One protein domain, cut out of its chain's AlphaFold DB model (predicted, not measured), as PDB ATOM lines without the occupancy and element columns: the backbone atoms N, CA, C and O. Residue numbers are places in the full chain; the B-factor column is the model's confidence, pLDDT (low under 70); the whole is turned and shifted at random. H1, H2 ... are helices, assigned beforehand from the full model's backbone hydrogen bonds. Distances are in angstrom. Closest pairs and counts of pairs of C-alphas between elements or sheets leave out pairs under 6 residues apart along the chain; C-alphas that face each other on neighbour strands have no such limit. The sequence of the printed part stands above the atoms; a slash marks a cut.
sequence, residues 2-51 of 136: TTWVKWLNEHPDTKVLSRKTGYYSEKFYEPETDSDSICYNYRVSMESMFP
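This is residues 2 to 51 of the 136 residues of an uncharacterized protein of Dehalococcoidia bacterium (UniProt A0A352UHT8). This is a strung-out chain with little regular structure: three short helices, H1, H2 and H3 in chain order, set one after another and none packed on another. H1, the longest, sits towards one end of the length, in residues 2 to 17, which stand free; residues 45 to 51 also stand free. The printed part has 50 residues, 16 of them in named helices, under half; the class is all helix, with no named strand. The whole is extended, with a radius of gyration of the C-alphas of 15.8 A, and spans 44 by 28 by 21 A.

H1, residues 4 to 10, is apart from H2, residues 26 to 29, and from H3, residues 40 to 44. H2 and H3 are also apart. In H1 and H3 every O i to N i+4 pair is within hydrogen-bond range; H2 is too short for such a pair.

H1 runs 10.0 A from C-alpha 4 at (127.760, 138.997, 138.639). H2 spans 5.7 A. H3 spans 6.3 A, ending at C-alpha 44, (127.308, 109.752, 136.708).

The C-alphas farthest apart, of Asn 9 and Pro 51, are 45.8 A apart. The printed part has no cut. The link from H1 to H2, 15 residues, is long. Residue 2 is under pLDDT 70.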
ATOM      1  N   THR A   2     135.148 139.140 141.305       69.25
ATOM      2  CA  THR A   2     133.992 140.046 141.110       69.25
ATOM      3  C   THR A   2     132.687 139.248 141.187       69.25
ATOM      4  O   THR A   2     132.705 138.046 140.927       69.25
ATOM      5  N   THR A   3     131.573 139.875 141.570       91.00
ATOM      6  CA  THR A   3     130.244 139.238 141.544       91.00
ATOM      7  C   THR A   3     129.536 139.559 140.233       91.00
ATOM      8  O   THR A   3     129.827 140.577 139.604       91.00
ATOM      9  N   TRP A   4     128.564 138.732 139.837       88.62
ATOM     10  CA  TRP A   4     127.760 138.997 138.639       88.62
ATOM     11  C   TRP A   4     127.086 140.374 138.684       88.62
ATOM     12  O   TRP A   4     127.144 141.129 137.720       88.62
ATOM     13  N   VAL A   5     126.518 140.733 139.838       92.75
ATOM     14  CA  VAL A   5     125.875 142.038 140.046       92.75
ATOM     15  C   VAL A   5     126.867 143.183 139.836       92.75
ATOM     16  O   VAL A   5     126.540 144.163 139.171       92.75
ATOM     17  N   LYS A   6     128.091 143.063 140.366       93.44
ATOM     18  CA  LYS A   6     129.119 144.094 140.201       93.44
ATOM     19  C   LYS A   6     129.559 144.221 138.741       93.44
ATOM     20  O   LYS A   6     129.618 145.333 138.229       93.44
ATOM     21  N   TRP A   7     129.804 143.096 138.073       93.00
ATOM     22  CA  TRP A   7     130.168 143.065 136.657       93.00
ATOM     23  C   TRP A   7     129.102 143.715 135.771       93.00
ATOM     24  O   TRP A   7     129.421 144.542 134.923       93.00
ATOM     25  N   LEU A   8     127.829 143.385 135.995       94.75
ATOM     26  CA  LEU A   8     126.728 143.909 135.190       94.75
ATOM     27  C   LEU A   8     126.555 145.427 135.349       94.75
ATOM     28  O   LEU A   8     126.222 146.104 134.382       94.75
ATOM     29  N   ASN A   9     126.817 145.968 136.543       95.62
ATOM     30  CA  ASN A   9     126.806 147.415 136.766       95.62
ATOM     31  C   ASN A   9     127.922 148.135 135.991       95.62
ATOM     32  O   ASN A   9     127.715 149.251 135.523       95.62
ATOM     33  N   GLU A  10     129.097 147.514 135.871       96.44
ATOM     34  CA  GLU A  10     130.252 148.069 135.148       96.44
ATOM     35  C   GLU A  10     130.129 147.875 133.621       96.44
ATOM     36  O   GLU A  10     130.623 148.701 132.855       96.44
ATOM     37  N   HIS A  11     129.423 146.829 133.176       95.38
ATOM     38  CA  HIS A  11     129.273 146.441 131.768       95.38
ATOM     39  C   HIS A  11     127.807 146.145 131.397       95.38
ATOM     40  O   HIS A  11     127.457 144.988 131.119       95.38
ATOM     41  N   PRO A  12     126.928 147.165 131.380       95.56
ATOM     42  CA  PRO A  12     125.484 146.986 131.202       95.56
ATOM     43  C   PRO A  12     125.082 146.502 129.801       95.56
ATOM     44  O   PRO A  12     123.966 146.026 129.605       95.56
ATOM     45  N   ASP A  13     125.973 146.621 128.819       96.19
ATOM     46  CA  ASP A  13     125.801 146.153 127.444       96.19
ATOM     47  C   ASP A  13     126.186 144.676 127.247       96.19
ATOM     48  O   ASP A  13     125.956 144.119 126.166       96.19
ATOM     49  N   THR A  14     126.723 144.022 128.288       94.50
ATOM     50  CA  THR A  14     126.998 142.580 128.292       94.50
ATOM     51  C   THR A  14     125.746 141.810 127.884       94.50
ATOM     52  O   THR A  14     124.684 141.929 128.494       94.50
ATOM     53  N   LYS A  15     125.878 140.957 126.867       91.88
ATOM     54  CA  LYS A  15     124.805 140.060 126.437       91.88
ATOM     55  C   LYS A  15     125.038 138.667 126.999       91.88
ATOM     56  O   LYS A  15     126.145 138.142 126.924       91.88
ATOM     57  N   VAL A  16     123.972 138.054 127.500       89.56
ATOM     58  CA  VAL A  16     123.940 136.637 127.881       89.56
ATOM     59  C   VAL A  16     123.031 135.874 126.926       89.56
ATOM     60  O   VAL A  16     122.043 136.417 126.424       89.56
ATOM     61  N   LEU A  17     123.366 134.614 126.650       85.12
ATOM     62  CA  LEU A  17     122.528 133.756 125.822       85.12
ATOM     63  C   LEU A  17     121.237 133.409 126.579       85.12
ATOM     64  O   LEU A  17     121.275 132.983 127.733       85.12
ATOM     65  N   SER A  18     120.092 133.578 125.920       85.25
ATOM     66  CA  SER A  18     118.801 133.171 126.474       85.25
ATOM     67  C   SER A  18     118.722 131.648 126.594       85.25
ATOM     68  O   SER A  18     118.984 130.937 125.626       85.25
ATOM     69  N   ARG A  19     118.267 131.149 127.749       82.88
ATOM     70  CA  ARG A  19     117.916 129.727 127.926       82.88
ATOM     71  C   ARG A  19     116.627 129.341 127.179       82.88
ATOM     72  O   ARG A  19     116.390 128.166 126.925       82.88
ATOM     73  N   LYS A  20     115.812 130.324 126.768       85.31
ATOM     74  CA  LYS A  20     114.607 130.148 125.937       85.31
ATOM     75  C   LYS A  20     114.983 130.083 124.463       85.31
ATOM     76  O   LYS A  20     114.862 131.074 123.746       85.31
ATOM     77  N   THR A  21     115.457 128.925 124.024       83.69
ATOM     78  CA  THR A  21     115.894 128.716 122.632       83.69
ATOM     79  C   THR A  21     114.777 128.211 121.717       83.69
ATOM     80  O   THR A  21     114.902 128.305 120.502       83.69
ATOM     81  N   GLY A  22     113.691 127.668 122.284       84.75
ATOM     82  CA  GLY A  22     112.604 127.020 121.538       84.75
ATOM     83  C   GLY A  22     112.879 125.558 121.159       84.75
ATOM     84  O   GLY A  22     111.969 124.883 120.690       84.75
ATOM     85  N   TYR A  23     114.096 125.061 121.401       83.25
ATOM     86  CA  TYR A  23     114.494 123.676 121.119       83.25
ATOM     87  C   TYR A  23     114.551 122.826 122.386       83.25
ATOM     88  O   TYR A  23     113.977 121.741 122.441       83.25
ATOM     89  N   TYR A  24     115.212 123.342 123.422       79.25
ATOM     90  CA  TYR A  24     115.335 122.684 124.717       79.25
ATOM     91  C   TYR A  24     114.589 123.495 125.772       79.25
ATOM     92  O   TYR A  24     114.627 124.727 125.774       79.25
ATOM     93  N   SER A  25     113.890 122.796 126.666       83.00
ATOM     94  CA  SER A  25     113.294 123.416 127.848       83.00
ATOM     95  C   SER A  25     114.391 124.010 128.732       83.00
ATOM     96  O   SER A  25     115.449 123.406 128.889       83.00
ATOM     97  N   GLU A  26     114.121 125.167 129.341       82.00
ATOM     98  CA  GLU A  26     115.062 125.855 130.236       82.00
ATOM     99  C   GLU A  26     115.586 124.950 131.360       82.00
ATOM    100  O   GLU A  26     116.754 125.060 131.723       82.00
ATOM    101  N   LYS A  27     114.757 124.007 131.829       80.12
ATOM    102  CA  LYS A  27     115.104 123.019 132.862       80.12
ATOM    103  C   LYS A  27     116.231 122.055 132.467       80.12
ATOM    104  O   LYS A  27     116.805 121.406 133.319       80.12
ATOM    105  N   PHE A  28     116.541 121.917 131.176       79.69
ATOM    106  CA  PHE A  28     117.656 121.068 130.741       79.69
ATOM    107  C   PHE A  28     119.013 121.766 130.870       79.69
ATOM    108  O   PHE A  28     120.041 121.112 130.714       79.69
ATOM    109  N   TYR A  29     119.022 123.073 131.153       78.38
ATOM    110  CA  TYR A  29     120.228 123.865 131.411       78.38
ATOM    111  C   TYR A  29     120.540 123.992 132.911       78.38
ATOM    112  O   TYR A  29     121.262 124.911 133.315       78.38
ATOM    113  N   GLU A  30     119.978 123.107 133.735       85.81
ATOM    114  CA  GLU A  30     120.401 122.948 135.123       85.81
ATOM    115  C   GLU A  30     121.839 122.401 135.195       85.81
ATOM    116  O   GLU A  30     122.317 121.794 134.222       85.81
ATOM    117  N   PRO A  31     122.560 122.641 136.311       86.19
ATOM    118  CA  PRO A  31     123.915 122.137 136.503       86.19
ATOM    119  C   PRO A  31     124.016 120.653 136.159       86.19
ATOM    120  O   PRO A  31     123.116 119.883 136.459       86.19
ATOM    121  N   GLU A  32     125.128 120.220 135.567       84.06
ATOM    122  CA  GLU A  32     125.264 118.837 135.080       84.06
ATOM    123  C   GLU A  32     125.227 117.772 136.192       84.06
ATOM    124  O   GLU A  32     125.114 116.582 135.909       84.06
ATOM    125  N   THR A  33     125.325 118.200 137.453       82.19
ATOM    126  CA  THR A  33     125.149 117.374 138.653       82.19
ATOM    127  C   THR A  33     123.682 117.172 139.046       82.19
ATOM    128  O   THR A  33     123.397 116.304 139.863       82.19
ATOM    129  N   ASP A  34     122.765 117.984 138.519       86.94
ATOM    130  CA  ASP A  34     121.326 117.871 138.755       86.94
ATOM    131  C   ASP A  34     120.742 116.730 137.914       86.94
ATOM    132  O   ASP A  34     121.038 116.627 136.722       86.94
ATOM    133  N   SER A  35     119.892 115.896 138.516       86.38
ATOM    134  CA  SER A  35     119.221 114.782 137.839       86.38
ATOM    135  C   SER A  35     118.351 115.194 136.650       86.38
ATOM    136  O   SER A  35     118.144 114.379 135.751       86.38
ATOM    137  N   ASP A  36     117.861 116.437 136.620       85.88
ATOM    138  CA  ASP A  36     117.073 116.977 135.506       85.88
ATOM    139  C   ASP A  36     117.940 117.463 134.329       85.88
ATOM    140  O   ASP A  36     117.421 117.750 133.241       85.88
ATOM    141  N   SER A  37     119.264 117.532 134.508       87.31
ATOM    142  CA  SER A  37     120.185 117.931 133.451       87.31
ATOM    143  C   SER A  37     120.263 116.878 132.350       87.31
ATOM    144  O   SER A  37     120.404 115.678 132.598       87.31
ATOM    145  N   ILE A  38     120.286 117.329 131.093       85.56
ATOM    146  CA  ILE A  38     120.500 116.442 129.941       85.56
ATOM    147  C   ILE A  38     121.857 115.713 130.008       85.56
ATOM    148  O   ILE A  38     122.014 114.635 129.434       85.56
ATOM    149  N   CYS A  39     122.822 116.275 130.742       83.06
ATOM    150  CA  CYS A  39     124.154 115.710 130.929       83.06
ATOM    151  C   CYS A  39     124.253 114.732 132.114       83.06
ATOM    152  O   CYS A  39     125.282 114.066 132.239       83.06
ATOM    153  N   TYR A  40     123.223 114.611 132.962       88.06
ATOM    154  CA  TYR A  40     123.307 113.887 134.236       88.06
ATOM    155  C   TYR A  40     123.755 112.433 134.074       88.06
ATOM    156  O   TYR A  40     124.779 112.028 134.620       88.06
ATOM    157  N   ASN A  41     123.032 111.655 133.258       87.81
ATOM    158  CA  ASN A  41     123.323 110.231 133.045       87.81
ATOM    159  C   ASN A  41     124.744 110.007 132.517       87.81
ATOM    160  O   ASN A  41     125.410 109.041 132.887       87.81
ATOM    161  N   TYR A  42     125.221 110.917 131.667       85.75
ATOM    162  CA  TYR A  42     126.591 110.870 131.182       85.75
ATOM    163  C   TYR A  42     127.595 111.182 132.296       85.75
ATOM    164  O   TYR A  42     128.607 110.497 132.395       85.75
ATOM    165  N   ARG A  43     127.339 112.184 133.143       83.38
ATOM    166  CA  ARG A  43     128.237 112.561 134.243       83.38
ATOM    167  C   ARG A  43     128.380 111.470 135.300       83.38
ATOM    168  O   ARG A  43     129.493 111.251 135.762       83.38
ATOM    169  N   VAL A  44     127.292 110.786 135.655       86.25
ATOM    170  CA  VAL A  44     127.308 109.752 136.708       86.25
ATOM    171  C   VAL A  44     127.776 108.376 136.225       86.25
ATOM    172  O   VAL A  44     128.151 107.537 137.037       86.25
ATOM    173  N   SER A  45     127.766 108.124 134.914       86.62
ATOM    174  CA  SER A  45     128.331 106.901 134.335       86.62
ATOM    175  C   SER A  45     129.858 106.974 134.302       86.62
ATOM    176  O   SER A  45     130.405 108.012 133.949       86.62
ATOM    177  N   MET A  46     130.563 105.872 134.566       82.06
ATOM    178  CA  MET A  46     132.018 105.778 134.341       82.06
ATOM    179  C   MET A  46     132.376 105.486 132.875       82.06
ATOM    180  O   MET A  46     133.548 105.460 132.514       82.06
ATOM    181  N   GLU A  47     131.387 105.285 132.003       84.38
ATOM    182  CA  GLU A  47     131.630 105.011 130.590       84.38
ATOM    183  C   GLU A  47     132.007 106.286 129.824       84.38
ATOM    184  O   GLU A  47     131.420 107.364 129.991       84.38
ATOM    185  N   SER A  48     132.993 106.154 128.942       81.31
ATOM    186  CA  SER A  48     133.372 107.188 127.983       81.31
ATOM    187  C   SER A  48     132.289 107.344 126.909       81.31
ATOM    188  O   SER A  48     131.842 106.345 126.350       81.31
ATOM    189  N   MET A  49     131.927 108.582 126.549       81.19
ATOM    190  CA  MET A  49     130.967 108.839 125.457       81.19
ATOM    191  C   MET A  49     131.474 108.322 124.104       81.19
ATOM    192  O   MET A  49     130.689 107.918 123.251       81.19
ATOM    193  N   PHE A  50     132.795 108.317 123.924       83.62
ATOM    194  CA  PHE A  50     133.464 107.851 122.718       83.62
ATOM    195  C   PHE A  50     134.538 106.825 123.083       83.62
ATOM    196  O   PHE A  50     135.205 106.990 124.106       83.62
ATOM    197  N   PRO A  51     134.729 105.770 122.277       79.31
ATOM    198  CA  PRO A  51     135.764 104.780 122.529       79.31
ATOM    199  C   PRO A  51     137.161 105.396 122.359       79.31
ATOM    200  O   PRO A  51     137.444 106.035 121.349       79.31
TER     201      PRO A  51